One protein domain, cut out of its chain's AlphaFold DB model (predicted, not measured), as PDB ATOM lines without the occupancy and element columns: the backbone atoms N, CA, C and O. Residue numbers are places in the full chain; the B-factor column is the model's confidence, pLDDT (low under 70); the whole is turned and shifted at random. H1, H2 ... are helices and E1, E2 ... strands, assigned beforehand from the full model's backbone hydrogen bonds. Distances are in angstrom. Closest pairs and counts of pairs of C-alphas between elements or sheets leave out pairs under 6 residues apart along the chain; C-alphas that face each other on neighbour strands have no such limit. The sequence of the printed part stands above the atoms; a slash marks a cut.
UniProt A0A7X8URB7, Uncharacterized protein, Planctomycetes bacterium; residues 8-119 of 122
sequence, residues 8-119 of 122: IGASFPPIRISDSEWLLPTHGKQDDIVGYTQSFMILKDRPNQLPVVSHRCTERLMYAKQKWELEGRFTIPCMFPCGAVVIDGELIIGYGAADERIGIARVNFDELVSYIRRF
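This is residues 8 to 119 of the 122 residues of an uncharacterized protein of Planctomycetes bacterium (UniProt A0A7X8URB7). Two strongly twisted antiparallel sheets form a loose sandwich, only partly face to face and with their strands crossed: the four-stranded sheet E1 to E4 is curled like part of a barrel, and the three-stranded sheet E5 to E7 meets it most closely where E3 and E5 begin. The short helix H2 bridges the two sheets, from E6 at its first residue to E3 and E4 at its last, while the small helix H1 and the turn between E3 and E4 lie toward opposite ends of the longest axis. The printed part has 112 residues, with named elements in the order E1 E2 E3 E4 H1 E5 E6 E7 H2; the sheets run E1 E2 E3 E4 and E5 E6 E7, and the class is mostly strand. The whole is compact, with a radius of gyration of the C-alphas of 14.5 A, and spans 46 by 31 by 24 A.

E1, residues 8 to 10, E2, residues 21 to 29, E3, residues 36 to 46, and E4, residues 49 to 56, form a meander, each strand the antiparallel neighbour of the one before. N 9 and O 27 are 3.1 A apart across E1 and E2, N 24 and O 41 2.8 A across E2 and E3, and N 44 and O 52 2.8 A across E3 and E4. Residues 62 to 63 pair antiparallel with residues 37 to 38 of E3. E5, residues 79 to 87, E6, residues 90 to 97, and E7, residues 101 to 108, form a second meander; N 85 and O 92 are 3.0 A apart, and N 93 and O 105 2.8 A. E5 bends by 67 degrees at residue 82. The sheets form a sandwich, two sheets face to face, with best planes 21 degrees apart and strands at 45 degrees; the closest C-alphas of E3 and E5, Tyr 36 and Met 79, are 5.8 A apart. H2, residues 109 to 116, is on the first sheet at a height over the sheet of 9.3 A, over E3, and runs across the strands at 87 degrees to E3 on the local plane. The closest C-alphas of H2 and E3 are Ile 116 and Met 41, 6.8 A apart. H2 only grazes the second sheet, with residues 109 to 112. H1, residues 67 to 70, only grazes that sheet too, with residues 68 to 70; the C-alphas of Glu 69 and Ala 97, the closest of H1 and E6, are 5.0 A apart. Every O i to N i+4 pair in H2 is within hydrogen-bond range; H1 is too short for one.

E1 begins at C-alpha 8, (40.650, 11.618, -21.716). E2 is 25.7 A long, E3 30.7 A, E5 22.1 A, E6 21.2 A and E7 23.8 A. H2 ends at C-alpha 116, (43.718, -2.307, -31.746).

The C-alphas of Asn 48 and Lys 67, the two farthest apart, are 46.9 A apart. The printed part has no cut and no long link. Its mean pLDDT is 96.5, and no printed residue is under 70.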
ATOM      1  N   ILE A   8      39.990  12.046 -20.484       97.00
ATOM      2  CA  ILE A   8      40.650  11.618 -21.716       97.00
ATOM      3  C   ILE A   8      40.987  12.826 -22.579       97.00
ATOM      4  O   ILE A   8      40.359  13.878 -22.453       97.00
ATOM      5  N   GLY A   9      41.929  12.648 -23.496       96.25
ATOM      6  CA  GLY A   9      42.219  13.628 -24.530       96.25
ATOM      7  C   GLY A   9      42.937  13.002 -25.717       96.25
ATOM      8  O   GLY A   9      43.531  11.928 -25.615       96.25
ATOM      9  N   ALA A  10      42.859  13.676 -26.861       96.06
ATOM     10  CA  ALA A  10      43.705  13.346 -27.997       96.06
ATOM     11  C   ALA A  10      45.154  13.750 -27.691       96.06
ATOM     12  O   ALA A  10      45.391  14.713 -26.959       96.06
ATOM     13  N   SER A  11      46.102  12.999 -28.242       96.75
ATOM     14  CA  SER A  11      47.531  13.257 -28.066       96.75
ATOM     15  C   SER A  11      48.080  13.982 -29.303       96.75
ATOM     16  O   SER A  11      47.866  15.181 -29.453       96.75
ATOM     17  N   PHE A  12      48.719  13.276 -30.237       97.00
ATOM     18  CA  PHE A  12      49.185  13.839 -31.512       97.00
ATOM     19  C   PHE A  12      48.151  13.665 -32.650       97.00
ATOM     20  O   PHE A  12      47.147  12.972 -32.457       97.00
ATOM     21  N   PRO A  13      48.343  14.293 -33.831       97.12
ATOM     22  CA  PRO A  13      47.413  14.157 -34.953       97.12
ATOM     23  C   PRO A  13      47.164  12.692 -35.367       97.12
ATOM     24  O   PRO A  13      48.091  11.883 -35.295       97.12
ATOM     25  N   PRO A  14      45.947  12.330 -35.826       97.12
ATOM     26  CA  PRO A  14      45.653  10.974 -36.282       97.12
ATOM     27  C   PRO A  14      46.556  10.529 -37.436       97.12
ATOM     28  O   PRO A  14      46.861  11.308 -38.339       97.12
ATOM     29  N   ILE A  15      46.932   9.252 -37.436       98.19
ATOM     30  CA  ILE A  15      47.796   8.653 -38.460       98.19
ATOM     31  C   ILE A  15      46.951   7.802 -39.395       98.19
ATOM     32  O   ILE A  15      46.137   6.999 -38.950       98.19
ATOM     33  N   ARG A  16      47.136   7.974 -40.702       97.69
ATOM     34  CA  ARG A  16      46.379   7.237 -41.714       97.69
ATOM     35  C   ARG A  16      46.693   5.737 -41.643       97.69
ATOM     36  O   ARG A  16      47.858   5.359 -41.672       97.69
ATOM     37  N   ILE A  17      45.655   4.902 -41.579       98.31
ATOM     38  CA  ILE A  17      45.741   3.436 -41.709       98.31
ATOM     39  C   ILE A  17      45.365   3.023 -43.136       98.31
ATOM     40  O   ILE A  17      46.011   2.171 -43.735       98.31
ATOM     41  N   SER A  18      44.311   3.631 -43.684       97.31
ATOM     42  CA  SER A  18      43.824   3.395 -45.047       97.31
ATOM     43  C   SER A  18      43.160   4.661 -45.605       97.31
ATOM     44  O   SER A  18      43.236   5.736 -45.004       97.31
ATOM     45  N   ASP A  19      42.480   4.560 -46.745       95.94
ATOM     46  CA  ASP A  19      41.751   5.689 -47.335       95.94
ATOM     47  C   ASP A  19      40.656   6.247 -46.419       95.94
ATOM     48  O   ASP A  19      40.350   7.435 -46.495       95.94
ATOM     49  N   SER A  20      40.090   5.406 -45.545       96.31
ATOM     50  CA  SER A  20      38.954   5.764 -44.683       96.31
ATOM     51  C   SER A  20      39.159   5.448 -43.204       96.31
ATOM     52  O   SER A  20      38.225   5.603 -42.423       96.31
ATOM     53  N   GLU A  21      40.344   4.994 -42.797       98.31
ATOM     54  CA  GLU A  21      40.630   4.662 -41.400       98.31
ATOM     55  C   GLU A  21      41.864   5.398 -40.887       98.31
ATOM     56  O   GLU A  21      42.883   5.508 -41.576       98.31
ATOM     57  N   TRP A  22      41.782   5.843 -39.635       98.50
ATOM     58  CA  TRP A  22      42.833   6.589 -38.952       98.50
ATOM     59  C   TRP A  22      43.082   6.027 -37.559       98.50
ATOM     60  O   TRP A  22      42.142   5.754 -36.814       98.50
ATOM     61  N   LEU A  23      44.347   5.912 -37.177       98.56
ATOM     62  CA  LEU A  23      44.774   5.632 -35.817       98.56
ATOM     63  C   LEU A  23      44.758   6.940 -35.020       98.56
ATOM     64  O   LEU A  23      45.566   7.835 -35.268       98.56
ATOM     65  N   LEU A  24      43.847   7.053 -34.057       98.19
ATOM     66  CA  LEU A  24      43.779   8.174 -33.126       98.19
ATOM     67  C   LEU A  24      44.523   7.812 -31.830       98.19
ATOM     68  O   LEU A  24      44.087   6.901 -31.121       98.19
ATOM     69  N   PRO A  25      45.602   8.526 -31.475       98.06
ATOM     70  CA  PRO A  25      46.234   8.392 -30.170       98.06
ATOM     71  C   PRO A  25      45.401   9.107 -29.098       98.06
ATOM     72  O   PRO A  25      45.058  10.284 -29.229       98.06
ATOM     73  N   THR A  26      45.119   8.417 -27.997       97.38
ATOM     74  CA  THR A  26      44.353   8.969 -26.876       97.38
ATOM     75  C   THR A  26      45.039   8.719 -25.545       97.38
ATOM     76  O   THR A  26      45.347   7.571 -25.216       97.38
ATOM     77  N   HIS A  27      45.224   9.770 -24.756       97.06
ATOM     78  CA  HIS A  27      45.655   9.649 -23.372       97.06
ATOM     79  C   HIS A  27      44.460   9.632 -22.419       97.06
ATOM     80  O   HIS A  27      43.349  10.051 -22.754       97.06
ATOM     81  N   GLY A  28      44.714   9.170 -21.203       96.81
ATOM     82  CA  GLY A  28      43.715   9.008 -20.166       96.81
ATOM     83  C   GLY A  28      44.356   8.998 -18.791       96.81
ATOM     84  O   GLY A  28      45.512   8.596 -18.621       96.81
ATOM     85  N   LYS A  29      43.585   9.486 -17.824       96.75
ATOM     86  CA  LYS A  29      43.955   9.517 -16.414       96.75
ATOM     87  C   LYS A  29      42.813   8.946 -15.584       96.75
ATOM     88  O   LYS A  29      41.659   9.342 -15.762       96.75
ATOM     89  N   GLN A  30      43.148   8.062 -14.650       96.81
ATOM     90  CA  GLN A  30      42.224   7.553 -13.636       96.81
ATOM     91  C   GLN A  30      42.357   8.367 -12.348       96.81
ATOM     92  O   GLN A  30      41.386   8.936 -11.862       96.81
ATOM     93  N   ASP A  31      43.574   8.431 -11.822       96.19
ATOM     94  CA  ASP A  31      43.950   9.080 -10.571       96.19
ATOM     95  C   ASP A  31      45.460   9.383 -10.599       96.19
ATOM     96  O   ASP A  31      46.126   9.192 -11.620       96.19
ATOM     97  N   ASP A  32      45.993   9.892  -9.492       95.62
ATOM     98  CA  ASP A  32      47.399  10.288  -9.369       95.62
ATOM     99  C   ASP A  32      48.348   9.098  -9.129       95.62
ATOM    100  O   ASP A  32      49.560   9.260  -9.242       95.62
ATOM    101  N   ILE A  33      47.819   7.900  -8.842       94.00
ATOM    102  CA  ILE A  33      48.610   6.673  -8.662       94.00
ATOM    103  C   ILE A  33      48.871   6.022 -10.023       94.00
ATOM    104  O   ILE A  33      50.000   5.644 -10.328       94.00
ATOM    105  N   VAL A  34      47.831   5.897 -10.852       94.69
ATOM    106  CA  VAL A  34      47.947   5.387 -12.228       94.69
ATOM    107  C   VAL A  34      48.628   6.413 -13.132       94.69
ATOM    108  O   VAL A  34      49.419   6.042 -14.000       94.69
ATOM    109  N   GLY A  35      48.324   7.696 -12.923       95.62
ATOM    110  CA  GLY A  35      48.891   8.795 -13.687       95.62
ATOM    111  C   GLY A  35      48.345   8.919 -15.113       95.62
ATOM    112  O   GLY A  35      47.261   8.424 -15.436       95.62
ATOM    113  N   TYR A  36      49.089   9.634 -15.958       96.69
ATOM    114  CA  TYR A  36      48.768   9.840 -17.368       96.69
ATOM    115  C   TYR A  36      49.326   8.695 -18.202       96.69
ATOM    116  O   TYR A  36      50.524   8.401 -18.182       96.69
ATOM    117  N   THR A  37      48.427   8.055 -18.937       96.94
ATOM    118  CA  THR A  37      48.720   6.870 -19.741       96.94
ATOM    119  C   THR A  37      48.078   7.009 -21.111       96.94
ATOM    120  O   THR A  37      47.266   7.905 -21.337       96.94
ATOM    121  N   GLN A  38      48.451   6.136 -22.035       97.44
ATOM    122  CA  GLN A  38      48.126   6.270 -23.443       97.44
ATOM    123  C   GLN A  38      47.618   4.951 -24.026       97.44
ATOM    124  O   GLN A  38      48.139   3.871 -23.739       97.44
ATOM    125  N   SER A  39      46.633   5.068 -24.912       97.69
ATOM    126  CA  SER A  39      46.149   4.011 -25.793       97.69
ATOM    127  C   SER A  39      45.808   4.572 -27.179       97.69
ATOM    128  O   SER A  39      46.155   5.711 -27.507       97.69
ATOM    129  N   PHE A  40      45.158   3.766 -28.013       98.25
ATOM    130  CA  PHE A  40      44.775   4.136 -29.369       98.25
ATOM    131  C   PHE A  40      43.364   3.662 -29.714       98.25
ATOM    132  O   PHE A  40      42.841   2.681 -29.176       98.25
ATOM    133  N   MET A  41      42.765   4.366 -30.665       98.31
ATOM    134  CA  MET A  41      41.471   4.053 -31.257       98.31
ATOM    135  C   MET A  41      41.598   4.062 -32.779       98.31
ATOM    136  O   MET A  41      42.488   4.714 -33.323       98.31
ATOM    137  N   ILE A  42      40.692   3.379 -33.474       98.69
ATOM    138  CA  ILE A  42      40.571   3.484 -34.930       98.69
ATOM    139  C   ILE A  42      39.319   4.286 -35.254       98.69
ATOM    140  O   ILE A  42      38.199   3.862 -34.951       98.69
ATOM    141  N   LEU A  43      39.511   5.433 -35.895       98.31
ATOM    142  CA  LEU A  43      38.441   6.220 -36.487       98.31
ATOM    143  C   LEU A  43      38.156   5.715 -37.897       98.31
ATOM    144  O   LEU A  43      39.083   5.387 -38.631       98.31
ATOM    145  N   LYS A  44      36.881   5.688 -38.269       98.12
ATOM    146  CA  LYS A  44      36.421   5.445 -39.631       98.12
ATOM    147  C   LYS A  44      35.755   6.704 -40.165       98.12
ATOM    148  O   LYS A  44      34.765   7.176 -39.596       98.12
ATOM    149  N   ASP A  45      36.300   7.229 -41.249       96.38
ATOM    150  CA  ASP A  45      35.758   8.377 -41.955       96.38
ATOM    151  C   ASP A  45      34.394   8.064 -42.551       96.38
ATOM    152  O   ASP A  45      34.081   6.937 -42.952       96.38
ATOM    153  N   ARG A  46      33.571   9.106 -42.621       95.25
ATOM    154  CA  ARG A  46      32.254   9.063 -43.241       95.25
ATOM    155  C   ARG A  46      32.078  10.312 -44.097       95.25
ATOM    156  O   ARG A  46      32.246  11.414 -43.576       95.25
ATOM    157  N   PRO A  47      31.727  10.175 -45.384       93.56
ATOM    158  CA  PRO A  47      31.481  11.328 -46.240       93.56
ATOM    159  C   PRO A  47      30.451  12.278 -45.620       93.56
ATOM    160  O   PRO A  47      29.379  11.843 -45.198       93.56
ATOM    161  N   ASN A  48      30.776  13.572 -45.580       93.50
ATOM    162  CA  ASN A  48      29.913  14.645 -45.066       93.50
ATOM    163  C   ASN A  48      29.449  14.466 -43.604       93.50
ATOM    164  O   ASN A  48      28.423  15.016 -43.206       93.50
ATOM    165  N   GLN A  49      30.179  13.690 -42.799       95.94
ATOM    166  CA  GLN A  49      29.869  13.435 -41.393       95.94
ATOM    167  C   GLN A  49      31.152  13.411 -40.558       95.94
ATOM    168  O   GLN A  49      32.248  13.221 -41.077       95.94
ATOM    169  N   LEU A  50      31.016  13.559 -39.238       94.56
ATOM    170  CA  LEU A  50      32.140  13.315 -38.336       94.56
ATOM    171  C   LEU A  50      32.562  11.832 -38.400       94.56
ATOM    172  O   LEU A  50      31.677  10.962 -38.478       94.56
ATOM    173  N   PRO A  51      33.871  11.526 -38.322       95.75
ATOM    174  CA  PRO A  51      34.354  10.156 -38.195       95.75
ATOM    175  C   PRO A  51      33.740   9.455 -36.983       95.75
ATOM    176  O   PRO A  51      33.398  10.088 -35.982       95.75
ATOM    177  N   VAL A  52      33.602   8.136 -37.067       97.31
ATOM    178  CA  VAL A  52      33.133   7.302 -35.949       97.31
ATOM    179  C   VAL A  52      34.272   6.487 -35.382       97.31
ATOM    180  O   VAL A  52      35.151   6.044 -36.114       97.31
ATOM    181  N   VAL A  53      34.240   6.239 -34.077       97.81
ATOM    182  CA  VAL A  53      35.158   5.286 -33.453       97.81
ATOM    183  C   VAL A  53      34.694   3.877 -33.818       97.81
ATOM    184  O   VAL A  53      33.619   3.454 -33.407       97.81
ATOM    185  N   SER A  54      35.496   3.164 -34.604       98.19
ATOM    186  CA  SER A  54      35.231   1.774 -35.001       98.19
ATOM    187  C   SER A  54      35.836   0.769 -34.022       98.19
ATOM    188  O   SER A  54      35.231  -0.260 -33.731       98.19
ATOM    189  N   HIS A  55      37.010   1.089 -33.473       98.56
ATOM    190  CA  HIS A  55      37.712   0.260 -32.497       98.56
ATOM    191  C   HIS A  55      38.280   1.141 -31.389       98.56
ATOM    192  O   HIS A  55      38.817   2.216 -31.667       98.56
ATOM    193  N   ARG A  56      38.182   0.690 -30.139       97.38
ATOM    194  CA  ARG A  56      38.677   1.405 -28.958       97.38
ATOM    195  C   ARG A  56      39.346   0.420 -28.014       97.38
ATOM    196  O   ARG A  56      38.663  -0.343 -27.335       97.38
ATOM    197  N   CYS A  57      40.675   0.451 -27.968       97.06
ATOM    198  CA  CYS A  57      41.435  -0.395 -27.060       97.06
ATOM    199  C   CYS A  57      41.093  -0.065 -25.603       97.06
ATOM    200  O   CYS A  57      41.108   1.096 -25.197       97.06
ATOM    201  N   THR A  58      40.768  -1.091 -24.817       95.06
ATOM    202  CA  THR A  58      40.412  -0.941 -23.397       95.06
ATOM    203  C   THR A  58      41.634  -0.964 -22.479       95.06
ATOM    204  O   THR A  58      41.527  -0.660 -21.290       95.06
ATOM    205  N   GLU A  59      42.806  -1.289 -23.021       95.94
ATOM    206  CA  GLU A  59      44.077  -1.354 -22.307       95.94
ATOM    207  C   GLU A  59      44.882  -0.063 -22.486       95.94
ATOM    208  O   GLU A  59      44.835   0.574 -23.541       95.94
ATOM    209  N   ARG A  60      45.668   0.306 -21.470       94.75
ATOM    210  CA  ARG A  60      46.717   1.327 -21.595       94.75
ATOM    211  C   ARG A  60      47.980   0.673 -22.156       94.75
ATOM    212  O   ARG A  60      48.544  -0.234 -21.548       94.75
ATOM    213  N   LEU A  61      48.430   1.124 -23.319       96.69
ATOM    214  CA  LEU A  61      49.568   0.532 -24.029       96.69
ATOM    215  C   LEU A  61      50.894   1.214 -23.695       96.69
ATOM    216  O   LEU A  61      51.952   0.598 -23.783       96.69
ATOM    217  N   MET A  62      50.837   2.474 -23.272       96.31
ATOM    218  CA  MET A  62      52.005   3.284 -22.946       96.31
ATOM    219  C   MET A  62      51.775   3.985 -21.605       96.31
ATOM    220  O   MET A  62      50.730   4.601 -21.383       96.31
ATOM    221  N   TYR A  63      52.720   3.834 -20.680       96.38
ATOM    222  CA  TYR A  63      52.698   4.448 -19.354       96.38
ATOM    223  C   TYR A  63      54.103   4.475 -18.752       96.38
ATOM    224  O   TYR A  63      54.929   3.620 -19.081       96.38
ATOM    225  N   ALA A  64      54.355   5.433 -17.859       96.00
ATOM    226  CA  ALA A  64      55.643   5.582 -17.188       96.00
ATOM    227  C   ALA A  64      56.010   4.318 -16.389       96.00
ATOM    228  O   ALA A  64      55.216   3.810 -15.594       96.00
ATOM    229  N   LYS A  65      57.218   3.805 -16.619       94.62
ATOM    230  CA  LYS A  65      57.795   2.634 -15.937       94.62
ATOM    231  C   LYS A  65      59.252   2.842 -15.567       94.62
ATOM    232  O   LYS A  65      59.719   2.291 -14.574       94.62
ATOM    233  N   GLN A  66      59.991   3.557 -16.407       94.69
ATOM    234  CA  GLN A  66      61.412   3.760 -16.210       94.69
ATOM    235  C   GLN A  66      61.633   4.762 -15.086       94.69
ATOM    236  O   GLN A  66      60.866   5.706 -14.916       94.69
ATOM    237  N   LYS A  67      62.729   4.593 -14.344       94.56
ATOM    238  CA  LYS A  67      63.085   5.487 -13.238       94.56
ATOM    239  C   LYS A  67      63.080   6.963 -13.669       94.56
ATOM    240  O   LYS A  67      62.467   7.792 -13.015       94.56
ATOM    241  N   TRP A  68      63.659   7.261 -14.831       94.12
ATOM    242  CA  TRP A  68      63.712   8.618 -15.381       94.12
ATOM    243  C   TRP A  68      62.353   9.161 -15.865       94.12
ATOM    244  O   TRP A  68      62.231  10.365 -16.056       94.12
ATOM    245  N   GLU A  69      61.346   8.304 -16.073       95.25
ATOM    246  CA  GLU A  69      59.974   8.718 -16.422       95.25
ATOM    247  C   GLU A  69      59.132   9.052 -15.184       95.25
ATOM    248  O   GLU A  69      58.089   9.691 -15.303       95.25
ATOM    249  N   LEU A  70      59.560   8.576 -14.012       94.50
ATOM    250  CA  LEU A  70      58.872   8.739 -12.729       94.50
ATOM    251  C   LEU A  70      59.508   9.830 -11.856       94.50
ATOM    252  O   LEU A  70      58.888  10.302 -10.908       94.50
ATOM    253  N   GLU A  71      60.752  10.209 -12.148       89.88
ATOM    254  CA  GLU A  71      61.511  11.206 -11.397       89.88
ATOM    255  C   GLU A  71      61.425  12.586 -12.058       89.88
ATOM    256  O   GLU A  71      61.732  12.747 -13.238       89.88
ATOM    257  N   GLY A  72      61.060  13.605 -11.278       85.25
ATOM    258  CA  GLY A  72      60.963  14.994 -11.729       85.25
ATOM    259  C   GLY A  72      60.179  15.858 -10.742       85.25
ATOM    260  O   GLY A  72      59.745  15.385  -9.690       85.25
ATOM    261  N   ARG A  73      59.983  17.139 -11.071       89.00
ATOM    262  CA  ARG A  73      59.110  18.055 -10.313       89.00
ATOM    263  C   ARG A  73      57.650  17.630 -10.373       89.00
ATOM    264  O   ARG A  73      56.909  17.882  -9.425       89.00
ATOM    265  N   PHE A  74      57.235  17.010 -11.475       90.69
ATOM    266  CA  PHE A  74      55.904  16.446 -11.599       90.69
ATOM    267  C   PHE A  74      55.888  15.037 -10.999       90.69
ATOM    268  O   PHE A  74      56.439  14.100 -11.565       90.69
ATOM    269  N   THR A  75      55.282  14.904  -9.819       89.88
ATOM    270  CA  THR A  75      55.337  13.680  -8.999       89.88
ATOM    271  C   THR A  75      54.308  12.618  -9.389       89.88
ATOM    272  O   THR A  75      54.376  11.491  -8.904       89.88
ATOM    273  N   ILE A  76      53.346  12.962 -10.249       95.06
ATOM    274  CA  ILE A  76      52.357  12.024 -10.787       95.06
ATOM    275  C   ILE A  76      52.996  11.309 -11.987       95.06
ATOM    276  O   ILE A  76      53.523  12.002 -12.861       95.06
ATOM    277  N   PRO A  77      52.915   9.968 -12.103       95.94
ATOM    278  CA  PRO A  77      53.413   9.260 -13.278       95.94
ATOM    279  C   PRO A  77      52.844   9.876 -14.560       95.94
ATOM    280  O   PRO A  77      51.632   9.909 -14.766       95.94
ATOM    281  N   CYS A  78      53.711  10.416 -15.412       94.88
ATOM    282  CA  CYS A  78      53.287  11.146 -16.598       94.88
ATOM    283  C   CYS A  78      54.070  10.657 -17.804       94.88
ATOM    284  O   CYS A  78      55.276  10.873 -17.888       94.88
ATOM    285  N   MET A  79      53.371  10.000 -18.727       95.38
ATOM    286  CA  MET A  79      53.858   9.725 -20.070       95.38
ATOM    287  C   MET A  79      52.867  10.337 -21.056       95.38
ATOM    288  O   MET A  79      51.729   9.877 -21.156       95.38
ATOM    289  N   PHE A  80      53.298  11.368 -21.779       96.56
ATOM    290  CA  PHE A  80      52.419  12.159 -22.636       96.56
ATOM    291  C   PHE A  80      52.967  12.251 -24.066       96.56
ATOM    292  O   PHE A  80      53.859  13.053 -24.342       96.56
ATOM    293  N   PRO A  81      52.481  11.420 -25.001       97.19
ATOM    294  CA  PRO A  81      52.859  11.510 -26.408       97.19
ATOM    295  C   PRO A  81      52.452  12.838 -27.046       97.19
ATOM    296  O   PRO A  81      51.301  13.249 -26.945       97.19
ATOM    297  N   CYS A  82      53.377  13.480 -27.757       96.19
ATOM    298  CA  CYS A  82      53.156  14.805 -28.354       96.19
ATOM    299  C   CYS A  82      53.330  14.823 -29.876       96.19
ATOM    300  O   CYS A  82      52.833  15.727 -30.541       96.19
ATOM    301  N   GLY A  83      54.013  13.831 -30.446       97.69
ATOM    302  CA  GLY A  83      54.212  13.730 -31.887       97.69
ATOM    303  C   GLY A  83      54.598  12.319 -32.295       97.69
ATOM    304  O   GLY A  83      55.176  11.578 -31.500       97.69
ATOM    305  N   ALA A  84      54.287  11.949 -33.531       98.19
ATOM    306  CA  ALA A  84      54.719  10.679 -34.085       98.19
ATOM    307  C   ALA A  84      54.860  10.739 -35.607       98.19
ATOM    308  O   ALA A  84      54.252  11.582 -36.269       98.19
ATOM    309  N   VAL A  85      55.658   9.823 -36.148       98.12
ATOM    310  CA  VAL A  85      55.852   9.624 -37.586       98.12
ATOM    311  C   VAL A  85      55.915   8.130 -37.882       98.12
ATOM    312  O   VAL A  85      56.396   7.359 -37.052       98.12
ATOM    313  N   VAL A  86      55.425   7.724 -39.052       98.31
ATOM    314  CA  VAL A  86      55.613   6.362 -39.563       98.31
ATOM    315  C   VAL A  86      56.768   6.376 -40.558       98.31
ATOM    316  O   VAL A  86      56.712   7.111 -41.544       98.31
ATOM    317  N   ILE A  87      57.814   5.596 -40.289       98.00
ATOM    318  CA  ILE A  87      59.004   5.456 -41.143       98.00
ATOM    319  C   ILE A  87      59.323   3.968 -41.240       98.00
ATOM    320  O   ILE A  87      59.379   3.295 -40.217       98.00
ATOM    321  N   ASP A  88      59.492   3.454 -42.460       97.31
ATOM    322  CA  ASP A  88      59.873   2.058 -42.726       97.31
ATOM    323  C   ASP A  88      59.006   1.010 -41.991       97.31
ATOM    324  O   ASP A  88      59.485  -0.028 -41.543       97.31
ATOM    325  N   GLY A  89      57.703   1.288 -41.855       97.69
ATOM    326  CA  GLY A  89      56.742   0.409 -41.172       97.69
ATOM    327  C   GLY A  89      56.731   0.524 -39.640       97.69
ATOM    328  O   GLY A  89      55.915  -0.126 -38.986       97.69
ATOM    329  N   GLU A  90      57.573   1.371 -39.049       98.50
ATOM    330  CA  GLU A  90      57.577   1.652 -37.614       98.50
ATOM    331  C   GLU A  90      56.863   2.962 -37.292       98.50
ATOM    332  O   GLU A  90      57.132   4.008 -37.884       98.50
ATOM    333  N   LEU A  91      55.995   2.926 -36.283       98.62
ATOM    334  CA  LEU A  91      55.480   4.117 -35.627       98.62
ATOM    335  C   LEU A  91      56.485   4.581 -34.568       98.62
ATOM    336  O   LEU A  91      56.678   3.924 -33.542       98.62
ATOM    337  N   ILE A  92      57.092   5.742 -34.802       98.62
ATOM    338  CA  ILE A  92      58.051   6.380 -33.900       98.62
ATOM    339  C   ILE A  92      57.335   7.508 -33.162       98.62
ATOM    340  O   ILE A  92      56.853   8.448 -33.791       98.62
ATOM    341  N   ILE A  93      57.274   7.428 -31.834       98.56
ATOM    342  CA  ILE A  93      56.488   8.327 -30.982       98.56
ATOM    343  C   ILE A  93      57.421   9.119 -30.071       98.56
ATOM    344  O   ILE A  93      58.111   8.537 -29.237       98.56
ATOM    345  N   GLY A  94      57.395  10.445 -30.190       98.38
ATOM    346  CA  GLY A  94      57.990  11.361 -29.221       98.38
ATOM    347  C   GLY A  94      57.013  11.650 -28.083       98.38
ATOM    348  O   GLY A  94      55.866  12.046 -28.325       98.38
ATOM    349  N   TYR A  95      57.457  11.469 -26.842       97.88
ATOM    350  CA  TYR A  95      56.628  11.678 -25.655       97.88
ATOM    351  C   TYR A  95      57.355  12.468 -24.571       97.88
ATOM    352  O   TYR A  95      58.560  12.326 -24.391       97.88
ATOM    353  N   GLY A  96      56.607  13.292 -23.843       97.06
ATOM    354  CA  GLY A  96      57.057  13.911 -22.605       97.06
ATOM    355  C   GLY A  96      56.981  12.928 -21.438       97.06
ATOM    356  O   GLY A  96      56.056  12.115 -21.373       97.06
ATOM    357  N   ALA A  97      57.939  13.015 -20.519       96.06
ATOM    358  CA  ALA A  97      57.954  12.251 -19.279       96.06
ATOM    359  C   ALA A  97      58.211  13.164 -18.074       96.06
ATOM    360  O   ALA A  97      59.087  14.035 -18.138       96.06
ATOM    361  N   ALA A  98      57.429  12.970 -17.005       93.44
ATOM    362  CA  ALA A  98      57.469  13.766 -15.769       93.44
ATOM    363  C   ALA A  98      57.483  15.299 -15.993       93.44
ATOM    364  O   ALA A  98      58.090  16.035 -15.217       93.44
ATOM    365  N   ASP A  99      56.859  15.775 -17.080       91.56
ATOM    366  CA  ASP A  99      56.847  17.174 -17.546       91.56
ATOM    367  C   ASP A  99      58.240  17.839 -17.652       91.56
ATOM    368  O   ASP A  99      58.374  19.063 -17.619       91.56
ATOM    369  N   GLU A 100      59.300  17.040 -17.812       93.56
ATOM    370  CA  GLU A 100      60.688  17.524 -17.763       93.56
ATOM    371  C   GLU A 100      61.630  16.899 -18.792       93.56
ATOM    372  O   GLU A 100      62.728  17.417 -19.038       93.56
ATOM    373  N   ARG A 101      61.262  15.742 -19.334       94.50
ATOM    374  CA  ARG A 101      62.106  14.945 -20.224       94.50
ATOM    375  C   ARG A 101      61.329  14.557 -21.467       94.50
ATOM    376  O   ARG A 101      60.102  14.578 -21.477       94.50
ATOM    377  N   ILE A 102      62.063  14.196 -22.512       96.69
ATOM    378  CA  ILE A 102      61.504  13.686 -23.762       96.69
ATOM    379  C   ILE A 102      62.087  12.297 -24.004       96.69
ATOM    380  O   ILE A 102      63.297  12.102 -23.883       96.69
ATOM    381  N   GLY A 103      61.221  11.350 -24.347       96.50
ATOM    382  CA  GLY A 103      61.575  10.006 -24.780       96.50
ATOM    383  C   GLY A 103      61.092   9.711 -26.194       96.50
ATOM    384  O   GLY A 103      60.286  10.445 -26.771       96.50
ATOM    385  N   ILE A 104      61.590   8.602 -26.740       97.50
ATOM    386  CA  ILE A 104      61.136   8.036 -28.010       97.50
ATOM    387  C   ILE A 104      60.730   6.584 -27.773       97.50
ATOM    388  O   ILE A 104      61.514   5.800 -27.240       97.50
ATOM    389  N   ALA A 105      59.525   6.226 -28.206       97.19
ATOM    390  CA  ALA A 105      59.060   4.848 -28.296       97.19
ATOM    391  C   ALA A 105      58.933   4.437 -29.768       97.19
ATOM    392  O   ALA A 105      58.682   5.279 -30.633       97.19
ATOM    393  N   ARG A 106      59.108   3.146 -30.050       98.06
ATOM    394  CA  ARG A 106      58.931   2.560 -31.383       98.06
ATOM    395  C   ARG A 106      58.063   1.318 -31.287       98.06
ATOM    396  O   ARG A 106      58.150   0.585 -30.303       98.06
ATOM    397  N   VAL A 107      57.238   1.102 -32.299       98.38
ATOM    398  CA  VAL A 107      56.429  -0.108 -32.455       98.38
ATOM    399  C   VAL A 107      56.171  -0.343 -33.936       98.38
ATOM    400  O   VAL A 107      56.030   0.616 -34.695       98.38
ATOM    401  N   ASN A 108      56.079  -1.603 -34.358       98.62
ATOM    402  CA  ASN A 108      55.616  -1.912 -35.703       98.62
ATOM    403  C   ASN A 108      54.173  -1.394 -35.885       98.62
ATOM    404  O   ASN A 108      53.293  -1.657 -35.058       98.62
ATOM    405  N   PHE A 109      53.938  -0.613 -36.939       98.75
ATOM    406  CA  PHE A 109      52.663   0.075 -37.135       98.75
ATOM    407  C   PHE A 109      51.519  -0.904 -37.420       98.75
ATOM    408  O   PHE A 109      50.444  -0.780 -36.827       98.75
ATOM    409  N   ASP A 110      51.760  -1.915 -38.252       98.50
ATOM    410  CA  ASP A 110      50.747  -2.901 -38.630       98.50
ATOM    411  C   ASP A 110      50.389  -3.826 -37.463       98.50
ATOM    412  O   ASP A 110      49.215  -4.152 -37.271       98.50
ATOM    413  N   GLU A 111      51.365  -4.200 -36.632       98.69
ATOM    414  CA  GLU A 111      51.128  -4.951 -35.396       98.69
ATOM    415  C   GLU A 111      50.278  -4.147 -34.411       98.69
ATOM    416  O   GLU A 111      49.319  -4.685 -33.851       98.69
ATOM    417  N   LEU A 112      50.571  -2.851 -34.236       98.69
ATOM    418  CA  LEU A 112      49.757  -1.974 -33.399       98.69
ATOM    419  C   LEU A 112      48.325  -1.891 -33.939       98.69
ATOM    420  O   LEU A 112      47.381  -2.140 -33.192       98.69
ATOM    421  N   VAL A 113      48.136  -1.596 -35.227       98.75
ATOM    422  CA  VAL A 113      46.798  -1.516 -35.839       98.75
ATOM    423  C   VAL A 113      46.044  -2.837 -35.675       98.75
ATOM    424  O   VAL A 113      44.887  -2.842 -35.246       98.75
ATOM    425  N   SER A 114      46.705  -3.962 -35.947       98.69
ATOM    426  CA  SER A 114      46.152  -5.310 -35.778       98.69
ATOM    427  C   SER A 114      45.736  -5.578 -34.334       98.69
ATOM    428  O   SER A 114      44.664  -6.127 -34.081       98.69
ATOM    429  N   TYR A 115      46.547  -5.135 -33.374       98.69
ATOM    430  CA  TYR A 115      46.249  -5.248 -31.958       98.69
ATOM    431  C   TYR A 115      44.998  -4.435 -31.577       98.69
ATOM    432  O   TYR A 115      44.117  -4.975 -30.903       98.69
ATOM    433  N   ILE A 116      44.876  -3.177 -32.034       98.56
ATOM    434  CA  ILE A 116      43.718  -2.307 -31.746       98.56
ATOM    435  C   ILE A 116      42.429  -2.845 -32.386       98.56
ATOM    436  O   ILE A 116      41.359  -2.753 -31.779       98.56
ATOM    437  N   ARG A 117      42.510  -3.484 -33.562       98.38
ATOM    438  CA  ARG A 117      41.354  -4.117 -34.228       98.38
ATOM    439  C   ARG A 117      40.684  -5.222 -33.403       98.38
ATOM    440  O   ARG A 117      39.532  -5.554 -33.657       98.38
ATOM    441  N   ARG A 118      41.348  -5.760 -32.376       98.19
ATOM    442  CA  ARG A 118      40.754  -6.749 -31.456       98.19
ATOM    443  C   ARG A 118      39.700  -6.155 -30.514       98.19
ATOM    444  O   ARG A 118      39.029  -6.911 -29.817       98.19
ATOM    445  N   PHE A 119      39.532  -4.829 -30.501       97.69
ATOM    446  CA  PHE A 119      38.619  -4.111 -29.611       97.69
ATOM    447  C   PHE A 119      37.540  -3.330 -30.389       97.69
ATOM    448  O   PHE A 119      37.538  -2.095 -30.359       97.69
TER     449      PHE A 119